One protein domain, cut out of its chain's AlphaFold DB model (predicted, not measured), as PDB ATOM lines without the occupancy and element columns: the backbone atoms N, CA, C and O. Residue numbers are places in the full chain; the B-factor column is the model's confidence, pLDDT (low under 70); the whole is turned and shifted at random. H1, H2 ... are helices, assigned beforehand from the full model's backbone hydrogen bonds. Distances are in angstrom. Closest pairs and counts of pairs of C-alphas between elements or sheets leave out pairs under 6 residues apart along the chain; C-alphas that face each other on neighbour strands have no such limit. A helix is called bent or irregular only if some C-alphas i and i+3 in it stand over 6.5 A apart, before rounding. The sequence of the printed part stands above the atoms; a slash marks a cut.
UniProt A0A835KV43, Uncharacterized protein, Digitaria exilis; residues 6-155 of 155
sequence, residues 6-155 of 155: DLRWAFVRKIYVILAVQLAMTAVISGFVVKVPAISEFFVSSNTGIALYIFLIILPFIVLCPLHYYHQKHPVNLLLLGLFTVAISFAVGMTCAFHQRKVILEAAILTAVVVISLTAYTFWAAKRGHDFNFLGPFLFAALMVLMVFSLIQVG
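This is residues 6 to 155 of the 155 residues of an uncharacterized protein of Digitaria exilis (UniProt A0A835KV43). A loose, open group of helices: H4 runs through the middle, with H1 packed on one side of it and the bent H3 on the other, while short H2 crosses one end of this group. From that same end H5 folds back as a long arm, only near H4, and H6 lies off by itself with no helix touching it. The 150 printed residues hold six named helices, H1 to H6 in chain order, and no named strand; the class is all helix, with 132 residues in the helices. The whole is loose, with a radius of gyration of the C-alphas of 18.6 A and spans of 55 by 40 by 29 A.

H1, residues 6 to 35, touches H4, residues 76 to 97, with its residues 22 to 34 alone, closest at the C-alphas of Ser 30 and Gly 93, 3.6 A; they run the same way at a steep tilt of 38 degrees. H2, residues 37 to 45, only just touches H1, with 3 pairs of C-alphas within 8 A, only at the corner; the closest are those of Val 33 and Ile 39, 6.2 A. H2 and H4 only just touch, with 3 pairs, only at their ends, closest at Ser 40 and Met 94, whose C-alphas are 6.4 A apart. H3, residues 47 to 70, was assigned as one helix by its hydrogen bonds but is bent: C-alphas 57 and 60 are 6.6 A apart, and its arms H3a, 47 to 57, and H3b, 60 to 70, stand at a steep tilt of 40 degrees. H2 and H3a touch only at the corner, the closest C-alphas being those of Phe 43 and Gly 49, 3.8 A. H3a touches H4 at residues 87 to 91 of H4 alone, closest at the C-alphas of Leu 56 and Ala 87, 5.5 A. H3b and H4 form a helical hairpin, opposite ways at a shallow tilt of 16 degrees; the closest C-alphas, of Pro 60 and Phe 84, are 5.2 A apart. H5, residues 101 to 127, is close to H4 but not clearly touching, the closest C-alphas being those of Cys 96 and Ile 104, 6.6 A; it is only just apart from H1, at 8.0 A. H6, residues 135 to 154, is apart from H5. Every O i to N i+4 pair is within hydrogen-bond range in H1, H2, H3a, H4, H5 and H6, against 5 of 7 in H3b.

H1 begins at C-alpha 6, (79.228, 122.076, 123.295), and is 43.1 A long; H2 is 11.8 A, H3a 15.7 A, H3b 14.9 A, H4 31.6 A, H5 39.0 A and H6 28.6 A. H6 ends at C-alpha 154, (106.323, 107.144, 160.496).

The two C-alphas farthest apart, of Asn 47 and Arg 128, are 55.8 A apart. The printed part has no cut; the links are tight except H5 to H6, which is short, and none is long. The mean pLDDT of the printed part is 88.4, and residue 155 is under 70.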
ATOM      1  N   ASP A   6      78.504 120.804 123.327       77.50
ATOM      2  CA  ASP A   6      79.228 122.076 123.295       77.50
ATOM      3  C   ASP A   6      79.326 122.744 124.675       77.50
ATOM      4  O   ASP A   6      80.383 123.277 125.028       77.50
ATOM      5  N   LEU A   7      78.271 122.661 125.497       77.44
ATOM      6  CA  LEU A   7      78.272 123.217 126.856       77.44
ATOM      7  C   LEU A   7      79.254 122.459 127.763       77.44
ATOM      8  O   LEU A   7      80.020 123.066 128.517       77.44
ATOM      9  N   ARG A   8      79.302 121.127 127.623       80.50
ATOM     10  CA  ARG A   8      80.231 120.259 128.365       80.50
ATOM     11  C   ARG A   8      81.682 120.566 128.000       80.50
ATOM     12  O   ARG A   8      82.520 120.709 128.889       80.50
ATOM     13  N   TRP A   9      81.983 120.727 126.710       79.94
ATOM     14  CA  TRP A   9      83.323 121.104 126.247       79.94
ATOM     15  C   TRP A   9      83.735 122.503 126.711       79.94
ATOM     16  O   TRP A   9      84.889 122.703 127.102       79.94
ATOM     17  N   ALA A  10      82.806 123.463 126.737       84.06
ATOM     18  CA  ALA A  10      83.068 124.797 127.266       84.06
ATOM     19  C   ALA A  10      83.397 124.769 128.771       84.06
ATOM     20  O   ALA A  10      84.347 125.432 129.202       84.06
ATOM     21  N   PHE A  11      82.669 123.968 129.553       84.62
ATOM     22  CA  PHE A  11      82.928 123.770 130.980       84.62
ATOM     23  C   PHE A  11      84.290 123.114 131.237       84.62
ATOM     24  O   PHE A  11      85.083 123.623 132.031       84.62
ATOM     25  N   VAL A  12      84.605 122.040 130.507       85.75
ATOM     26  CA  VAL A  12      85.904 121.356 130.594       85.75
ATOM     27  C   VAL A  12      87.043 122.322 130.270       85.75
ATOM     28  O   VAL A  12      87.977 122.453 131.058       85.75
ATOM     29  N   ARG A  13      86.945 123.074 129.168       85.88
ATOM     30  CA  ARG A  13      87.957 124.075 128.800       85.88
ATOM     31  C   ARG A  13      88.167 125.107 129.910       85.88
ATOM     32  O   ARG A  13      89.312 125.421 130.222       85.88
ATOM     33  N   LYS A  14      87.092 125.604 130.533       87.00
ATOM     34  CA  LYS A  14      87.182 126.551 131.657       87.00
ATOM     35  C   LYS A  14      87.981 125.960 132.823       87.00
ATOM     36  O   LYS A  14      88.871 126.630 133.338       87.00
ATOM     37  N   ILE A  15      87.704 124.713 133.209       89.69
ATOM     38  CA  ILE A  15      88.418 124.040 134.307       89.69
ATOM     39  C   ILE A  15      89.896 123.851 133.969       89.69
ATOM     40  O   ILE A  15      90.749 124.195 134.782       89.69
ATOM     41  N   TYR A  16      90.214 123.358 132.771       88.19
ATOM     42  CA  TYR A  16      91.605 123.132 132.366       88.19
ATOM     43  C   TYR A  16      92.420 124.426 132.314       88.19
ATOM     44  O   TYR A  16      93.584 124.422 132.706       88.19
ATOM     45  N   VAL A  17      91.814 125.541 131.893       90.50
ATOM     46  CA  VAL A  17      92.474 126.855 131.937       90.50
ATOM     47  C   VAL A  17      92.767 127.271 133.379       90.50
ATOM     48  O   VAL A  17      93.885 127.689 133.668       90.50
ATOM     49  N   ILE A  18      91.804 127.116 134.294       91.88
ATOM     50  CA  ILE A  18      92.010 127.424 135.719       91.88
ATOM     51  C   ILE A  18      93.142 126.561 136.290       91.88
ATOM     52  O   ILE A  18      94.081 127.105 136.867       91.88
ATOM     53  N   LEU A  19      93.107 125.245 136.067       91.56
ATOM     54  CA  LEU A  19      94.140 124.316 136.536       91.56
ATOM     55  C   LEU A  19      95.525 124.655 135.967       91.56
ATOM     56  O   LEU A  19      96.506 124.652 136.707       91.56
ATOM     57  N   ALA A  20      95.619 124.989 134.678       90.88
ATOM     58  CA  ALA A  20      96.881 125.378 134.053       90.88
ATOM     59  C   ALA A  20      97.467 126.645 134.695       90.88
ATOM     60  O   ALA A  20      98.662 126.690 134.986       90.88
ATOM     61  N   VAL A  21      96.628 127.647 134.978       93.56
ATOM     62  CA  VAL A  21      97.046 128.865 135.692       93.56
ATOM     63  C   VAL A  21      97.499 128.540 137.118       93.56
ATOM     64  O   VAL A  21      98.526 129.054 137.556       93.56
ATOM     65  N   GLN A  22      96.787 127.666 137.833       94.50
ATOM     66  CA  GLN A  22      97.171 127.254 139.188       94.50
ATOM     67  C   GLN A  22      98.514 126.517 139.218       94.50
ATOM     68  O   GLN A  22      99.353 126.803 140.073       94.50
ATOM     69  N   LEU A  23      98.748 125.605 138.270       92.31
ATOM     70  CA  LEU A  23     100.019 124.890 138.134       92.31
ATOM     71  C   LEU A  23     101.161 125.838 137.752       92.31
ATOM     72  O   LEU A  23     102.242 125.748 138.330       92.31
ATOM     73  N   ALA A  24     100.925 126.783 136.837       93.50
ATOM     74  CA  ALA A  24     101.915 127.795 136.475       93.50
ATOM     75  C   ALA A  24     102.266 128.694 137.671       93.50
ATOM     76  O   ALA A  24     103.444 128.900 137.961       93.50
ATOM     77  N   MET A  25     101.262 129.168 138.414       93.69
ATOM     78  CA  MET A  25     101.461 129.940 139.643       93.69
ATOM     79  C   MET A  25     102.270 129.143 140.673       93.69
ATOM     80  O   MET A  25     103.218 129.671 141.252       93.69
ATOM     81  N   THR A  26     101.950 127.858 140.832       94.31
ATOM     82  CA  THR A  26     102.685 126.943 141.713       94.31
ATOM     83  C   THR A  26     104.144 126.822 141.295       94.31
ATOM     84  O   THR A  26     105.033 126.985 142.125       94.31
ATOM     85  N   ALA A  27     104.418 126.608 140.008       92.38
ATOM     86  CA  ALA A  27     105.779 126.505 139.490       92.38
ATOM     87  C   ALA A  27     106.583 127.803 139.689       92.38
ATOM     88  O   ALA A  27     107.759 127.747 140.048       92.38
ATOM     89  N   VAL A  28     105.953 128.968 139.495       93.81
ATOM     90  CA  VAL A  28     106.584 130.283 139.690       93.81
ATOM     91  C   VAL A  28     106.940 130.509 141.159       93.81
ATOM     92  O   VAL A  28     108.092 130.823 141.460       93.81
ATOM     93  N   ILE A  29     105.983 130.317 142.072       93.50
ATOM     94  CA  ILE A  29     106.196 130.512 143.514       93.50
ATOM     95  C   ILE A  29     107.227 129.504 144.032       93.50
ATOM     96  O   ILE A  29     108.207 129.905 144.657       93.50
ATOM     97  N   SER A  30     107.077 128.217 143.710       92.00
ATOM     98  CA  SER A  30     108.029 127.179 144.117       92.00
ATOM     99  C   SER A  30     109.429 127.438 143.564       92.00
ATOM    100  O   SER A  30     110.415 127.329 144.290       92.00
ATOM    101  N   GLY A  31     109.538 127.842 142.295       90.19
ATOM    102  CA  GLY A  31     110.815 128.198 141.681       90.19
ATOM    103  C   GLY A  31     111.475 129.411 142.338       90.19
ATOM    104  O   GLY A  31     112.699 129.441 142.469       90.19
ATOM    105  N   PHE A  32     110.688 130.392 142.784       90.81
ATOM    106  CA  PHE A  32     111.185 131.539 143.544       90.81
ATOM    107  C   PHE A  32     111.699 131.122 144.928       90.81
ATOM    108  O   PHE A  32     112.826 131.470 145.279       90.81
ATOM    109  N   VAL A  33     110.934 130.311 145.665       89.75
ATOM    110  CA  VAL A  33     111.332 129.782 146.983       89.75
ATOM    111  C   VAL A  33     112.631 128.976 146.892       89.75
ATOM    112  O   VAL A  33     113.538 129.187 147.690       89.75
ATOM    113  N   VAL A  34     112.780 128.122 145.874       88.69
ATOM    114  CA  VAL A  34     114.006 127.328 145.654       88.69
ATOM    115  C   VAL A  34     115.211 128.197 145.267       88.69
ATOM    116  O   VAL A  34     116.352 127.854 145.578       88.69
ATOM    117  N   LYS A  35     114.994 129.307 144.549       88.25
ATOM    118  CA  LYS A  35     116.076 130.209 144.117       88.25
ATOM    119  C   LYS A  35     116.586 131.114 145.234       88.25
ATOM    120  O   LYS A  35     117.742 131.526 145.166       88.25
ATOM    121  N   VAL A  36     115.747 131.445 146.212       89.44
ATOM    122  CA  VAL A  36     116.082 132.372 147.295       89.44
ATOM    123  C   VAL A  36     116.254 131.586 148.603       89.44
ATOM    124  O   VAL A  36     115.292 131.439 149.355       89.44
ATOM    125  N   PRO A  37     117.474 131.102 148.917       82.00
ATOM    126  CA  PRO A  37     117.714 130.251 150.090       82.00
ATOM    127  C   PRO A  37     117.391 130.946 151.420       82.00
ATOM    128  O   PRO A  37     116.975 130.284 152.367       82.00
ATOM    129  N   ALA A  38     117.466 132.282 151.463       84.06
ATOM    130  CA  ALA A  38     117.063 133.078 152.620       84.06
ATOM    131  C   ALA A  38     115.598 132.839 153.035       84.06
ATOM    132  O   ALA A  38     115.271 132.950 154.213       84.06
ATOM    133  N   ILE A  39     114.715 132.484 152.089       82.69
ATOM    134  CA  ILE A  39     113.323 132.137 152.398       82.69
ATOM    135  C   ILE A  39     113.301 130.817 153.167       82.69
ATOM    136  O   ILE A  39     112.800 130.773 154.285       82.69
ATOM    137  N   SER A  40     113.895 129.754 152.622       82.19
ATOM    138  CA  SER A  40     113.932 128.456 153.305       82.19
ATOM    139  C   SER A  40     114.632 128.515 154.665       82.19
ATOM    140  O   SER A  40     114.155 127.910 155.623       82.19
ATOM    141  N   GLU A  41     115.716 129.286 154.781       82.94
ATOM    142  CA  GLU A  41     116.437 129.471 156.043       82.94
ATOM    143  C   GLU A  41     115.596 130.224 157.077       82.94
ATOM    144  O   GLU A  41     115.536 129.803 158.230       82.94
ATOM    145  N   PHE A  42     114.874 131.277 156.678       83.00
ATOM    146  CA  PHE A  42     113.969 132.006 157.572       83.00
ATOM    147  C   PHE A  42     112.876 131.100 158.155       83.00
ATOM    148  O   PHE A  42     112.569 131.180 159.347       83.00
ATOM    149  N   PHE A  43     112.317 130.216 157.329       81.62
ATOM    150  CA  PHE A  43     111.266 129.285 157.734       81.62
ATOM    151  C   PHE A  43     111.743 128.200 158.713       81.62
ATOM    152  O   PHE A  43     110.943 127.729 159.515       81.62
ATOM    153  N   VAL A  44     113.024 127.818 158.675       80.88
ATOM    154  CA  VAL A  44     113.585 126.764 159.544       80.88
ATOM    155  C   VAL A  44     114.295 127.330 160.772       80.88
ATOM    156  O   VAL A  44     114.253 126.727 161.840       80.88
ATOM    157  N   SER A  45     114.956 128.481 160.646       82.56
ATOM    158  CA  SER A  45     115.806 129.037 161.704       82.56
ATOM    159  C   SER A  45     115.022 129.815 162.763       82.56
ATOM    160  O   SER A  45     115.456 129.887 163.912       82.56
ATOM    161  N   SER A  46     113.875 130.397 162.405       85.94
ATOM    162  CA  SER A  46     113.061 131.206 163.315       85.94
ATOM    163  C   SER A  46     111.859 130.429 163.846       85.94
ATOM    164  O   SER A  46     111.131 129.796 163.083       85.94
ATOM    165  N   ASN A  47     111.565 130.580 165.142       84.44
ATOM    166  CA  ASN A  47     110.334 130.062 165.745       84.44
ATOM    167  C   ASN A  47     109.076 130.624 165.046       84.44
ATOM    168  O   ASN A  47     108.080 129.927 164.862       84.44
ATOM    169  N   THR A  48     109.144 131.876 164.575       85.19
ATOM    170  CA  THR A  48     108.087 132.495 163.760       85.19
ATOM    171  C   THR A  48     107.985 131.851 162.376       85.19
ATOM    172  O   THR A  48     106.881 131.673 161.870       85.19
ATOM    173  N   GLY A  49     109.115 131.470 161.775       84.38
ATOM    174  CA  GLY A  49     109.165 130.778 160.486       84.38
ATOM    175  C   GLY A  49     108.505 129.400 160.537       84.38
ATOM    176  O   GLY A  49     107.676 129.083 159.685       84.38
ATOM    177  N   ILE A  50     108.782 128.628 161.591       86.06
ATOM    178  CA  ILE A  50     108.173 127.309 161.818       86.06
ATOM    179  C   ILE A  50     106.661 127.442 162.042       86.06
ATOM    180  O   ILE A  50     105.879 126.708 161.436       86.06
ATOM    181  N   ALA A  51     106.225 128.408 162.856       88.50
ATOM    182  CA  ALA A  51     104.801 128.671 163.061       88.50
ATOM    183  C   ALA A  51     104.089 129.038 161.743       88.50
ATOM    184  O   ALA A  51     102.990 128.551 161.474       88.50
ATOM    185  N   LEU A  52     104.734 129.846 160.894       87.69
ATOM    186  CA  LEU A  52     104.204 130.231 159.585       87.69
ATOM    187  C   LEU A  52     104.160 129.036 158.619       87.69
ATOM    188  O   LEU A  52     103.182 128.883 157.889       87.69
ATOM    189  N   TYR A  53     105.160 128.151 158.650       86.50
ATOM    190  CA  TYR A  53     105.157 126.902 157.881       86.50
ATOM    191  C   TYR A  53     103.975 126.002 158.251       86.50
ATOM    192  O   TYR A  53     103.225 125.564 157.379       86.50
ATOM    193  N   ILE A  54     103.778 125.765 159.551       88.62
ATOM    194  CA  ILE A  54     102.671 124.951 160.066       88.62
ATOM    195  C   ILE A  54     101.334 125.575 159.655       88.62
ATOM    196  O   ILE A  54     100.449 124.876 159.158       88.62
ATOM    197  N   PHE A  55     101.203 126.897 159.789       90.12
ATOM    198  CA  PHE A  55     100.016 127.613 159.337       90.12
ATOM    199  C   PHE A  55      99.765 127.418 157.835       90.12
ATOM    200  O   PHE A  55      98.641 127.105 157.454       90.12
ATOM    201  N   LEU A  56     100.791 127.528 156.984       88.94
ATOM    202  CA  LEU A  56     100.667 127.316 155.536       88.94
ATOM    203  C   LEU A  56     100.278 125.883 155.156       88.94
ATOM    204  O   LEU A  56      99.587 125.707 154.157       88.94
ATOM    205  N   ILE A  57     100.677 124.874 155.935       89.75
ATOM    206  CA  ILE A  57     100.249 123.480 155.723       89.75
ATOM    207  C   ILE A  57      98.787 123.280 156.127       89.75
ATOM    208  O   ILE A  57      98.058 122.551 155.456       89.75
ATOM    209  N   ILE A  58      98.341 123.918 157.209       91.69
ATOM    210  CA  ILE A  58      96.974 123.768 157.729       91.69
ATOM    211  C   ILE A  58      95.973 124.619 156.928       91.69
ATOM    212  O   ILE A  58      94.821 124.221 156.738       91.69
ATOM    213  N   LEU A  59      96.401 125.770 156.407       91.31
ATOM    214  CA  LEU A  59      95.558 126.729 155.693       91.31
ATOM    215  C   LEU A  59      94.765 126.110 154.519       91.31
ATOM    216  O   LEU A  59      93.564 126.367 154.451       91.31
ATOM    217  N   PRO A  60      95.329 125.257 153.637       90.62
ATOM    218  CA  PRO A  60      94.574 124.559 152.596       90.62
ATOM    219  C   PRO A  60      93.396 123.737 153.131       90.62
ATOM    220  O   PRO A  60      92.321 123.752 152.531       90.62
ATOM    221  N   PHE A  61      93.565 123.064 154.275       90.25
ATOM    222  CA  PHE A  61      92.500 122.289 154.920       90.25
ATOM    223  C   PHE A  61      91.397 123.189 155.474       90.25
ATOM    224  O   PHE A  61      90.216 122.874 155.339       90.25
ATOM    225  N   ILE A  62      91.767 124.343 156.032       90.69
ATOM    226  CA  ILE A  62      90.796 125.343 156.489       90.69
ATOM    227  C   ILE A  62      90.036 125.931 155.297       90.69
ATOM    228  O   ILE A  62      88.821 126.070 155.374       90.69
ATOM    229  N   VAL A  63      90.728 126.254 154.197       90.00
ATOM    230  CA  VAL A  63      90.141 126.864 152.989       90.00
ATOM    231  C   VAL A  63      89.238 125.886 152.228       90.00
ATOM    232  O   VAL A  63      88.289 126.325 151.575       90.00
ATOM    233  N   LEU A  64      89.445 124.573 152.360       88.81
ATOM    234  CA  LEU A  64      88.571 123.543 151.784       88.81
ATOM    235  C   LEU A  64      87.117 123.644 152.282       88.81
ATOM    236  O   LEU A  64      86.192 123.533 151.475       88.81
ATOM    237  N   CYS A  65      86.897 123.922 153.570       88.06
ATOM    238  CA  CYS A  65      85.558 124.058 154.157       88.06
ATOM    239  C   CYS A  65      84.708 125.178 153.510       88.06
ATOM    240  O   CYS A  65      83.629 124.887 152.981       88.06
ATOM    241  N   PRO A  66      85.145 126.454 153.490       86.12
ATOM    242  CA  PRO A  66      84.404 127.514 152.829       86.12
ATOM    243  C   PRO A  66      84.405 127.339 151.308       86.12
ATOM    244  O   PRO A  66      83.421 127.709 150.678       86.12
ATOM    245  N   LEU A  67      85.435 126.735 150.700       87.94
ATOM    246  CA  LEU A  67      85.422 126.457 149.262       87.94
ATOM    247  C   LEU A  67      84.278 125.505 148.896       87.94
ATOM    248  O   LEU A  67      83.596 125.753 147.905       87.94
ATOM    249  N   HIS A  68      84.015 124.483 149.715       86.44
ATOM    250  CA  HIS A  68      82.881 123.577 149.528       86.44
ATOM    251  C   HIS A  68      81.536 124.314 149.615       86.44
ATOM    252  O   HIS A  68      80.668 124.113 148.773       86.44
ATOM    253  N   TYR A  69      81.373 125.222 150.579       86.88
ATOM    254  CA  TYR A  69      80.123 125.974 150.737       86.88
ATOM    255  C   TYR A  69      79.920 127.051 149.654       86.88
ATOM    256  O   TYR A  69      78.808 127.272 149.172       86.88
ATOM    257  N   TYR A  70      80.994 127.725 149.239       85.31
ATOM    258  CA  TYR A  70      80.954 128.851 148.302       85.31
ATOM    259  C   TYR A  70      81.272 128.464 146.851       85.31
ATOM    260  O   TYR A  70      81.410 129.354 146.012       85.31
ATOM    261  N   HIS A  71      81.341 127.170 146.513       80.12
ATOM    262  CA  HIS A  71      81.820 126.717 145.201       80.12
ATOM    263  C   HIS A  71      81.008 127.271 144.010       80.12
ATOM    264  O   HIS A  71      81.568 127.479 142.931       80.12
ATOM    265  N   GLN A  72      79.712 127.559 144.206       80.00
ATOM    266  CA  GLN A  72      78.816 128.125 143.184       80.00
ATOM    267  C   GLN A  72      78.784 129.663 143.151       80.00
ATOM    268  O   GLN A  72      78.230 130.242 142.217       80.00
ATOM    269  N   LYS A  73      79.347 130.356 144.151       83.31
ATOM    270  CA  LYS A  73      79.287 131.823 144.231       83.31
ATOM    271  C   LYS A  73      80.517 132.456 143.579       83.31
ATOM    272  O   LYS A  73      81.595 132.519 144.170       83.31
ATOM    273  N   HIS A  74      80.339 132.975 142.367       81.19
ATOM    274  CA  HIS A  74      81.319 133.850 141.722       81.19
ATOM    275  C   HIS A  74      81.227 135.286 142.285       81.19
ATOM    276  O   HIS A  74      80.115 135.756 142.524       81.19
ATOM    277  N   PRO A  75      82.353 136.003 142.491       84.88
ATOM    278  CA  PRO A  75      83.749 135.615 142.230       84.88
ATOM    279  C   PRO A  75      84.462 134.953 143.427       84.88
ATOM    280  O   PRO A  75      85.641 134.621 143.327       84.88
ATOM    281  N   VAL A  76      83.763 134.766 144.553       86.69
ATOM    282  CA  VAL A  76      84.333 134.289 145.826       86.69
ATOM    283  C   VAL A  76      85.046 132.943 145.656       86.69
ATOM    284  O   VAL A  76      86.170 132.793 146.127       86.69
ATOM    285  N   ASN A  77      84.470 131.999 144.905       89.12
ATOM    286  CA  ASN A  77      85.100 130.701 144.639       89.12
ATOM    287  C   ASN A  77      86.515 130.803 144.030       89.12
ATOM    288  O   ASN A  77      87.396 130.057 144.440       89.12
ATOM    289  N   LEU A  78      86.757 131.737 143.103       87.19
ATOM    290  CA  LEU A  78      88.051 131.919 142.442       87.19
ATOM    291  C   LEU A  78      89.077 132.527 143.394       87.19
ATOM    292  O   LEU A  78      90.248 132.160 143.335       87.19
ATOM    293  N   LEU A  79      88.644 133.419 144.288       89.44
ATOM    294  CA  LEU A  79      89.519 134.007 145.300       89.44
ATOM    295  C   LEU A  79      89.949 132.954 146.327       89.44
ATOM    296  O   LEU A  79      91.137 132.836 146.615       89.44
ATOM    297  N   LEU A  80      89.007 132.146 146.827       88.69
ATOM    298  CA  LEU A  80      89.314 131.038 147.740       88.69
ATOM    299  C   LEU A  80      90.222 130.006 147.072       88.69
ATOM    300  O   LEU A  80      91.170 129.523 147.686       88.69
ATOM    301  N   LEU A  81      89.962 129.704 145.801       91.56
ATOM    302  CA  LEU A  81      90.779 128.793 145.017       91.56
ATOM    303  C   LEU A  81      92.202 129.341 144.807       91.56
ATOM    304  O   LEU A  81      93.165 128.591 144.927       91.56
ATOM    305  N   GLY A  82      92.347 130.644 144.559       90.69
ATOM    306  CA  GLY A  82      93.646 131.313 144.482       90.69
ATOM    307  C   GLY A  82      94.405 131.272 145.808       90.69
ATOM    308  O   GLY A  82      95.582 130.919 145.822       90.69
ATOM    309  N   LEU A  83      93.731 131.550 146.929       92.44
ATOM    310  CA  LEU A  83      94.325 131.449 148.267       92.44
ATOM    311  C   LEU A  83      94.807 130.023 148.566       92.44
ATOM    312  O   LEU A  83      95.931 129.833 149.030       92.44
ATOM    313  N   PHE A  84      93.981 129.027 148.246       93.00
ATOM    314  CA  PHE A  84      94.337 127.614 148.346       93.00
ATOM    315  C   PHE A  84      95.578 127.283 147.505       93.00
ATOM    316  O   PHE A  84      96.515 126.657 148.003       93.00
ATOM    317  N   THR A  85      95.625 127.752 146.255       94.31
ATOM    318  CA  THR A  85      96.778 127.543 145.371       94.31
ATOM    319  C   THR A  85      98.041 128.178 145.924       94.31
ATOM    320  O   THR A  85      99.063 127.502 145.969       94.31
ATOM    321  N   VAL A  86      97.995 129.432 146.378       93.56
ATOM    322  CA  VAL A  86      99.168 130.113 146.948       93.56
ATOM    323  C   VAL A  86      99.692 129.356 148.168       93.56
ATOM    324  O   VAL A  86     100.892 129.100 148.248       93.56
ATOM    325  N   ALA A  87      98.806 128.932 149.073       93.06
ATOM    326  CA  ALA A  87      99.188 128.188 150.271       93.06
ATOM    327  C   ALA A  87      99.919 126.876 149.930       93.06
ATOM    328  O   ALA A  87     101.027 126.633 150.414       93.06
ATOM    329  N   ILE A  88      99.353 126.074 149.022       92.75
ATOM    330  CA  ILE A  88      99.989 124.836 148.550       92.75
ATOM    331  C   ILE A  88     101.285 125.129 147.793       92.75
ATOM    332  O   ILE A  88     102.253 124.390 147.938       92.75
ATOM    333  N   SER A  89     101.344 126.217 147.023       94.12
ATOM    334  CA  SER A  89     102.547 126.590 146.274       94.12
ATOM    335  C   SER A  89     103.735 126.852 147.190       94.12
ATOM    336  O   SER A  89     104.842 126.413 146.891       94.12
ATOM    337  N   PHE A  90     103.517 127.509 148.330       90.75
ATOM    338  CA  PHE A  90     104.571 127.675 149.327       90.75
ATOM    339  C   PHE A  90     104.965 126.350 149.981       90.75
ATOM    340  O   PHE A  90     106.158 126.104 150.143       90.75
ATOM    341  N   ALA A  91     104.005 125.481 150.313       90.56
ATOM    342  CA  ALA A  91     104.307 124.161 150.868       90.56
ATOM    343  C   ALA A  91     105.176 123.329 149.902       90.56
ATOM    344  O   ALA A  91     106.231 122.836 150.294       90.56
ATOM    345  N   VAL A  92     104.792 123.267 148.620       92.56
ATOM    346  CA  VAL A  92     105.568 122.601 147.559       92.56
ATOM    347  C   VAL A  92     106.944 123.252 147.398       92.56
ATOM    348  O   VAL A  92     107.950 122.548 147.368       92.56
ATOM    349  N   GLY A  93     107.012 124.584 147.342       91.56
ATOM    350  CA  GLY A  93     108.265 125.328 147.218       91.56
ATOM    351  C   GLY A  93     109.247 125.043 148.351       91.56
ATOM    352  O   GLY A  93     110.429 124.823 148.091       91.56
ATOM    353  N   MET A  94     108.753 124.974 149.588       89.81
ATOM    354  CA  MET A  94     109.551 124.607 150.756       89.81
ATOM    355  C   MET A  94     110.059 123.168 150.660       89.81
ATOM    356  O   MET A  94     111.251 122.941 150.838       89.81
ATOM    357  N   THR A  95     109.211 122.197 150.304       89.62
ATOM    358  CA  THR A  95     109.657 120.806 150.099       89.62
ATOM    359  C   THR A  95     110.720 120.709 149.003       89.62
ATOM    360  O   THR A  95     111.725 120.013 149.168       89.62
ATOM    361  N   CYS A  96     110.545 121.443 147.904       90.50
ATOM    362  CA  CYS A  96     111.528 121.534 146.834       90.50
ATOM    363  C   CYS A  96     112.835 122.200 147.297       90.50
ATOM    364  O   CYS A  96     113.901 121.792 146.851       90.50
ATOM    365  N   ALA A  97     112.806 123.176 148.206       89.00
ATOM    366  CA  ALA A  97     114.024 123.838 148.678       89.00
ATOM    367  C   ALA A  97     114.993 122.883 149.407       89.00
ATOM    368  O   ALA A  97     116.205 123.085 149.347       89.00
ATOM    369  N   PHE A  98     114.482 121.814 150.028       85.56
ATOM    370  CA  PHE A  98     115.296 120.795 150.711       85.56
ATOM    371  C   PHE A  98     115.808 119.670 149.799       85.56
ATOM    372  O   PHE A  98     116.578 118.822 150.246       85.56
ATOM    373  N   HIS A  99     115.400 119.642 148.529       89.06
ATOM    374  CA  HIS A  99     115.807 118.618 147.568       89.06
ATOM    375  C   HIS A  99     116.766 119.183 146.513       89.06
ATOM    376  O   HIS A  99     116.869 120.387 146.281       89.06
ATOM    377  N   GLN A 100     117.492 118.299 145.826       87.75
ATOM    378  CA  GLN A 100     118.412 118.728 144.775       87.75
ATOM    379  C   GLN A 100     117.650 119.271 143.557       87.75
ATOM    380  O   GLN A 100     116.786 118.597 142.998       87.75
ATOM    381  N   ARG A 101     118.050 120.455 143.070       87.12
ATOM    382  CA  ARG A 101     117.440 121.130 141.903       87.12
ATOM    383  C   ARG A 101     117.298 120.238 140.667       87.12
ATOM    384  O   ARG A 101     116.297 120.337 139.967       87.12
ATOM    385  N   LYS A 102     118.287 119.373 140.408       89.69
ATOM    386  CA  LYS A 102     118.259 118.420 139.285       89.69
ATOM    387  C   LYS A 102     117.115 117.415 139.433       89.69
ATOM    388  O   LYS A 102     116.295 117.308 138.532       89.69
ATOM    389  N   VAL A 103     117.009 116.786 140.605       92.00
ATOM    390  CA  VAL A 103     115.960 115.804 140.928       92.00
ATOM    391  C   VAL A 103     114.568 116.431 140.825       92.00
ATOM    392  O   VAL A 103     113.644 115.815 140.305       92.00
ATOM    393  N   ILE A 104     114.411 117.680 141.267       91.19
ATOM    394  CA  ILE A 104     113.126 118.394 141.199       91.19
ATOM    395  C   ILE A 104     112.715 118.655 139.749       91.19
ATOM    396  O   ILE A 104     111.550 118.477 139.400       91.19
ATOM    397  N   LEU A 105     113.661 119.068 138.899       89.81
ATOM    398  CA  LEU A 105     113.389 119.309 137.484       89.81
ATOM    399  C   LEU A 105     113.031 118.005 136.757       89.81
ATOM    400  O   LEU A 105     112.070 117.982 135.991       89.81
ATOM    401  N   GLU A 106     113.760 116.924 137.031       92.62
ATOM    402  CA  GLU A 106     113.465 115.590 136.496       92.62
ATOM    403  C   GLU A 106     112.067 115.117 136.914       92.62
ATOM    404  O   GLU A 106     111.267 114.738 136.057       92.62
ATOM    405  N   ALA A 107     111.731 115.222 138.205       92.12
ATOM    406  CA  ALA A 107     110.409 114.870 138.718       92.12
ATOM    407  C   ALA A 107     109.300 115.704 138.057       92.12
ATOM    408  O   ALA A 107     108.304 115.145 137.599       92.12
ATOM    409  N   ALA A 108     109.486 117.022 137.933       90.38
ATOM    410  CA  ALA A 108     108.509 117.909 137.306       90.38
ATOM    411  C   ALA A 108     108.258 117.557 135.829       90.38
ATOM    412  O   ALA A 108     107.104 117.515 135.396       90.38
ATOM    413  N   ILE A 109     109.318 117.271 135.063       92.69
ATOM    414  CA  ILE A 109     109.205 116.868 133.653       92.69
ATOM    415  C   ILE A 109     108.467 115.531 133.540       92.69
ATOM    416  O   ILE A 109     107.535 115.418 132.743       92.69
ATOM    417  N   LEU A 110     108.833 114.537 134.353       93.94
ATOM    418  CA  LEU A 110     108.176 113.228 134.348       93.94
ATOM    419  C   LEU A 110     106.688 113.341 134.700       93.94
ATOM    420  O   LEU A 110     105.849 112.800 133.978       93.94
ATOM    421  N   THR A 111     106.336 114.091 135.749       92.00
ATOM    422  CA  THR A 111     104.934 114.328 136.116       92.00
ATOM    423  C   THR A 111     104.176 115.036 134.995       92.00
ATOM    424  O   THR A 111     103.067 114.618 134.663       92.00
ATOM    425  N   ALA A 112     104.764 116.056 134.364       91.06
ATOM    426  CA  ALA A 112     104.128 116.765 133.255       91.06
ATOM    427  C   ALA A 112     103.865 115.838 132.057       91.06
ATOM    428  O   ALA A 112     102.751 115.822 131.530       91.06
ATOM    429  N   VAL A 113     104.850 115.026 131.660       94.62
ATOM    430  CA  VAL A 113     104.708 114.062 130.557       94.62
ATOM    431  C   VAL A 113     103.611 113.044 130.856       94.62
ATOM    432  O   VAL A 113     102.752 112.808 130.003       94.62
ATOM    433  N   VAL A 114     103.600 112.466 132.060       94.62
ATOM    434  CA  VAL A 114     102.595 111.469 132.458       94.62
ATOM    435  C   VAL A 114     101.196 112.082 132.487       94.62
ATOM    436  O   VAL A 114     100.274 111.507 131.907       94.62
ATOM    437  N   VAL A 115     101.033 113.265 133.091       90.81
ATOM    438  CA  VAL A 115      99.738 113.960 133.167       90.81
ATOM    439  C   VAL A 115      99.224 114.306 131.772       90.81
ATOM    440  O   VAL A 115      98.095 113.958 131.449       90.81
ATOM    441  N   ILE A 116     100.047 114.914 130.910       91.31
ATOM    442  CA  ILE A 116      99.632 115.284 129.547       91.31
ATOM    443  C   ILE A 116      99.261 114.038 128.731       91.31
ATOM    444  O   ILE A 116      98.233 114.034 128.052       91.31
ATOM    445  N   SER A 117     100.054 112.967 128.829       92.12
ATOM    446  CA  SER A 117      99.802 111.714 128.105       92.12
ATOM    447  C   SER A 117      98.494 111.051 128.550       92.12
ATOM    448  O   SER A 117      97.669 110.683 127.711       92.12
ATOM    449  N   LEU A 118      98.258 110.950 129.862       90.50
ATOM    450  CA  LEU A 118      97.015 110.403 130.418       90.50
ATOM    451  C   LEU A 118      95.808 111.290 130.104       90.50
ATOM    452  O   LEU A 118      94.740 110.778 129.768       90.50
ATOM    453  N   THR A 119      95.954 112.613 130.152       89.12
ATOM    454  CA  THR A 119      94.896 113.545 129.750       89.12
ATOM    455  C   THR A 119      94.531 113.353 128.276       89.12
ATOM    456  O   THR A 119      93.355 113.206 127.947       89.12
ATOM    457  N   ALA A 120      95.514 113.273 127.375       89.44
ATOM    458  CA  ALA A 120      95.258 113.025 125.955       89.44
ATOM    459  C   ALA A 120      94.580 111.662 125.724       89.44
ATOM    460  O   ALA A 120      93.599 111.572 124.978       89.44
ATOM    461  N   TYR A 121      95.056 110.616 126.405       88.50
ATOM    462  CA  TYR A 121      94.466 109.281 126.339       88.50
ATOM    463  C   TYR A 121      93.023 109.257 126.854       88.50
ATOM    464  O   TYR A 121      92.151 108.697 126.195       88.50
ATOM    465  N   THR A 122      92.736 109.900 127.987       87.19
ATOM    466  CA  THR A 122      91.377 109.947 128.552       87.19
ATOM    467  C   THR A 122      90.417 110.723 127.656       87.19
ATOM    468  O   THR A 122      89.293 110.266 127.462       87.19
ATOM    469  N   PHE A 123      90.842 111.822 127.023       84.75
ATOM    470  CA  PHE A 123      90.021 112.515 126.021       84.75
ATOM    471  C   PHE A 123      89.728 111.647 124.795       84.75
ATOM    472  O   PHE A 123      88.591 111.614 124.312       84.75
ATOM    473  N   TRP A 124      90.733 110.928 124.298       87.62
ATOM    474  CA  TRP A 124      90.561 109.999 123.187       87.62
ATOM    475  C   TRP A 124      89.626 108.835 123.550       87.62
ATOM    476  O   TRP A 124      88.712 108.515 122.786       87.62
ATOM    477  N   ALA A 125      89.806 108.249 124.734       86.12
ATOM    478  CA  ALA A 125      89.006 107.144 125.245       86.12
ATOM    479  C   ALA A 125      87.553 107.572 125.506       86.12
ATOM    480  O   ALA A 125      86.627 106.874 125.091       86.12
ATOM    481  N   ALA A 126      87.343 108.760 126.084       82.06
ATOM    482  CA  ALA A 126      86.020 109.341 126.303       82.06
ATOM    483  C   ALA A 126      85.284 109.603 124.981       82.06
ATOM    484  O   ALA A 126      84.089 109.334 124.878       82.06
ATOM    485  N   LYS A 127      85.992 110.059 123.936       81.62
ATOM    486  CA  LYS A 127      85.410 110.231 122.593       81.62
ATOM    487  C   LYS A 127      84.983 108.897 121.962       81.62
ATOM    488  O   LYS A 127      84.062 108.885 121.152       81.62
ATOM    489  N   ARG A 128      85.642 107.792 122.322       82.69
ATOM    490  CA  ARG A 128      85.321 106.431 121.860       82.69
ATOM    491  C   ARG A 128      84.329 105.678 122.756       82.69
ATOM    492  O   ARG A 128      83.972 104.558 122.416       82.69
ATOM    493  N   GLY A 129      83.874 106.278 123.857       79.62
ATOM    494  CA  GLY A 129      82.914 105.655 124.774       79.62
ATOM    495  C   GLY A 129      83.508 104.558 125.663       79.62
ATOM    496  O   GLY A 129      82.787 103.656 126.071       79.62
ATOM    497  N   HIS A 130      84.814 104.596 125.944       80.06
ATOM    498  CA  HIS A 130      85.417 103.682 126.915       80.06
ATOM    499  C   HIS A 130      85.096 104.114 128.351       80.06
ATOM    500  O   HIS A 130      85.442 105.224 128.760       80.06
ATOM    501  N   ASP A 131      84.516 103.199 129.130       80.88
ATOM    502  CA  ASP A 131      84.208 103.404 130.544       80.88
ATOM    503  C   ASP A 131      85.329 102.870 131.455       80.88
ATOM    504  O   ASP A 131      85.709 101.701 131.397       80.88
ATOM    505  N   PHE A 132      85.838 103.719 132.354       80.38
ATOM    506  CA  PHE A 132      86.914 103.389 133.308       80.38
ATOM    507  C   PHE A 132      86.405 102.905 134.676       80.38
ATOM    508  O   PHE A 132      87.129 102.963 135.669       80.38
ATOM    509  N   ASN A 133      85.163 102.422 134.763       82.12
ATOM    510  CA  ASN A 133      84.538 102.077 136.046       82.12
ATOM    511  C   ASN A 133      85.290 100.965 136.812       82.12
ATOM    512  O   ASN A 133      85.287 100.932 138.040       82.12
ATOM    513  N   PHE A 134      86.011 100.093 136.096       85.12
ATOM    514  CA  PHE A 134      86.848  99.042 136.688       85.12
ATOM    515  C   PHE A 134      88.025  99.581 137.521       85.12
ATOM    516  O   PHE A 134      88.569  98.859 138.355       85.12
ATOM    517  N   LEU A 135      88.428 100.840 137.314       87.12
ATOM    518  CA  LEU A 135      89.587 101.433 137.979       87.12
ATOM    519  C   LEU A 135      89.278 101.871 139.422       87.12
ATOM    520  O   LEU A 135      90.197 101.991 140.229       87.12
ATOM    521  N   GLY A 136      88.000 102.068 139.770       87.25
ATOM    522  CA  GLY A 136      87.565 102.531 141.095       87.25
ATOM    523  C   GLY A 136      88.037 101.639 142.255       87.25
ATOM    524  O   GLY A 136      88.753 102.131 143.128       87.25
ATOM    525  N   PRO A 137      87.714 100.328 142.263       91.19
ATOM    526  CA  PRO A 137      88.178  99.404 143.303       91.19
ATOM    527  C   PRO A 137      89.707  99.313 143.394       91.19
ATOM    528  O   PRO A 137      90.259  99.236 144.490       91.19
ATOM    529  N   PHE A 138      90.398  99.371 142.249       92.25
ATOM    530  CA  PHE A 138      91.859  99.320 142.189       92.25
ATOM    531  C   PHE A 138      92.504 100.562 142.820       92.25
ATOM    532  O   PHE A 138      93.404 100.433 143.649       92.25
ATOM    533  N   LEU A 139      92.012 101.761 142.488       90.88
ATOM    534  CA  LEU A 139      92.481 103.021 143.072       90.88
ATOM    535  C   LEU A 139      92.223 103.080 144.582       90.88
ATOM    536  O   LEU A 139      93.085 103.544 145.326       90.88
ATOM    537  N   PHE A 140      91.070 102.583 145.042       91.75
ATOM    538  CA  PHE A 140      90.753 102.519 146.468       91.75
ATOM    539  C   PHE A 140      91.710 101.588 147.222       91.75
ATOM    540  O   PHE A 140      92.283 101.986 148.236       91.75
ATOM    541  N   ALA A 141      91.943 100.380 146.700       93.50
ATOM    542  CA  ALA A 141      92.889  99.439 147.295       93.50
ATOM    543  C   ALA A 141      94.317 100.012 147.332       93.50
ATOM    544  O   ALA A 141      94.969  99.965 148.375       93.50
ATOM    545  N   ALA A 142      94.780 100.616 146.232       94.19
ATOM    546  CA  ALA A 142      96.096 101.250 146.162       94.19
ATOM    547  C   ALA A 142      96.244 102.400 147.176       94.19
ATOM    548  O   ALA A 142      97.260 102.481 147.865       94.19
ATOM    549  N   LEU A 143      95.225 103.255 147.321       93.81
ATOM    550  CA  LEU A 143      95.229 104.351 148.294       93.81
ATOM    551  C   LEU A 143      95.296 103.840 149.741       93.81
ATOM    552  O   LEU A 143      96.070 104.372 150.537       93.81
ATOM    553  N   MET A 144      94.525 102.801 150.079       94.38
ATOM    554  CA  MET A 144      94.550 102.190 151.415       94.38
ATOM    555  C   MET A 144      95.933 101.619 151.750       94.38
ATOM    556  O   MET A 144      96.438 101.846 152.850       94.38
ATOM    557  N   VAL A 145      96.574 100.939 150.793       95.44
ATOM    558  CA  VAL A 145      97.942 100.419 150.957       95.44
ATOM    559  C   VAL A 145      98.937 101.557 151.190       95.44
ATOM    560  O   VAL A 145      99.728 101.477 152.127       95.44
ATOM    561  N   LEU A 146      98.874 102.636 150.400       92.62
ATOM    562  CA  LEU A 146      99.756 103.798 150.571       92.62
ATOM    563  C   LEU A 146      99.579 104.471 151.939       92.62
ATOM    564  O   LEU A 146     100.569 104.874 152.554       92.62
ATOM    565  N   MET A 147      98.345 104.573 152.437       93.06
ATOM    566  CA  MET A 147      98.059 105.171 153.744       93.06
ATOM    567  C   MET A 147      98.633 104.328 154.888       93.06
ATOM    568  O   MET A 147      99.338 104.861 155.744       93.06
ATOM    569  N   VAL A 148      98.387 103.014 154.882       93.88
ATOM    570  CA  VAL A 148      98.921 102.097 155.903       93.88
ATOM    571  C   VAL A 148     100.448 102.060 155.852       93.88
ATOM    572  O   VAL A 148     101.091 102.155 156.893       93.88
ATOM    573  N   PHE A 149     101.037 101.995 154.656       94.19
ATOM    574  CA  PHE A 149     102.489 102.028 154.486       94.19
ATOM    575  C   PHE A 149     103.106 103.325 155.031       94.19
ATOM    576  O   PHE A 149     104.113 103.273 155.732       94.19
ATOM    577  N   SER A 150     102.469 104.474 154.784       90.44
ATOM    578  CA  SER A 150     102.925 105.760 155.325       90.44
ATOM    579  C   SER A 150     102.893 105.784 156.857       90.44
ATOM    580  O   SER A 150     103.823 106.298 157.469       90.44
ATOM    581  N   LEU A 151     101.868 105.199 157.492       92.00
ATOM    582  CA  LEU A 151     101.801 105.086 158.957       92.00
ATOM    583  C   LEU A 151     102.886 104.157 159.517       92.00
ATOM    584  O   LEU A 151     103.480 104.482 160.540       92.00
ATOM    585  N   ILE A 152     103.171 103.041 158.835       93.44
ATOM    586  CA  ILE A 152     104.252 102.116 159.211       93.44
ATOM    587  C   ILE A 152     105.620 102.801 159.115       93.44
ATOM    588  O   ILE A 152     106.475 102.538 159.942       93.44
ATOM    589  N   GLN A 153     105.842 103.664 158.122       89.56
ATOM    590  CA  GLN A 153     107.127 104.350 157.944       89.56
ATOM    591  C   GLN A 153     107.350 105.500 158.943       89.56
ATOM    592  O   GLN A 153     108.491 105.896 159.173       89.56
ATOM    593  N   VAL A 154     106.271 106.064 159.496       84.50
ATOM    594  CA  VAL A 154     106.323 107.144 160.496       84.50
ATOM    595  C   VAL A 154     106.532 106.611 161.920       84.50
ATOM    596  O   VAL A 154     107.059 107.351 162.752       84.50
ATOM    597  N   GLY A 155     106.105 105.375 162.206       61.44
ATOM    598  CA  GLY A 155     106.290 104.698 163.498       61.44
ATOM    599  C   GLY A 155     107.616 103.958 163.597       61.44
ATOM    600  O   GLY A 155     108.238 104.048 164.677       61.44
TER     601      GLY A 155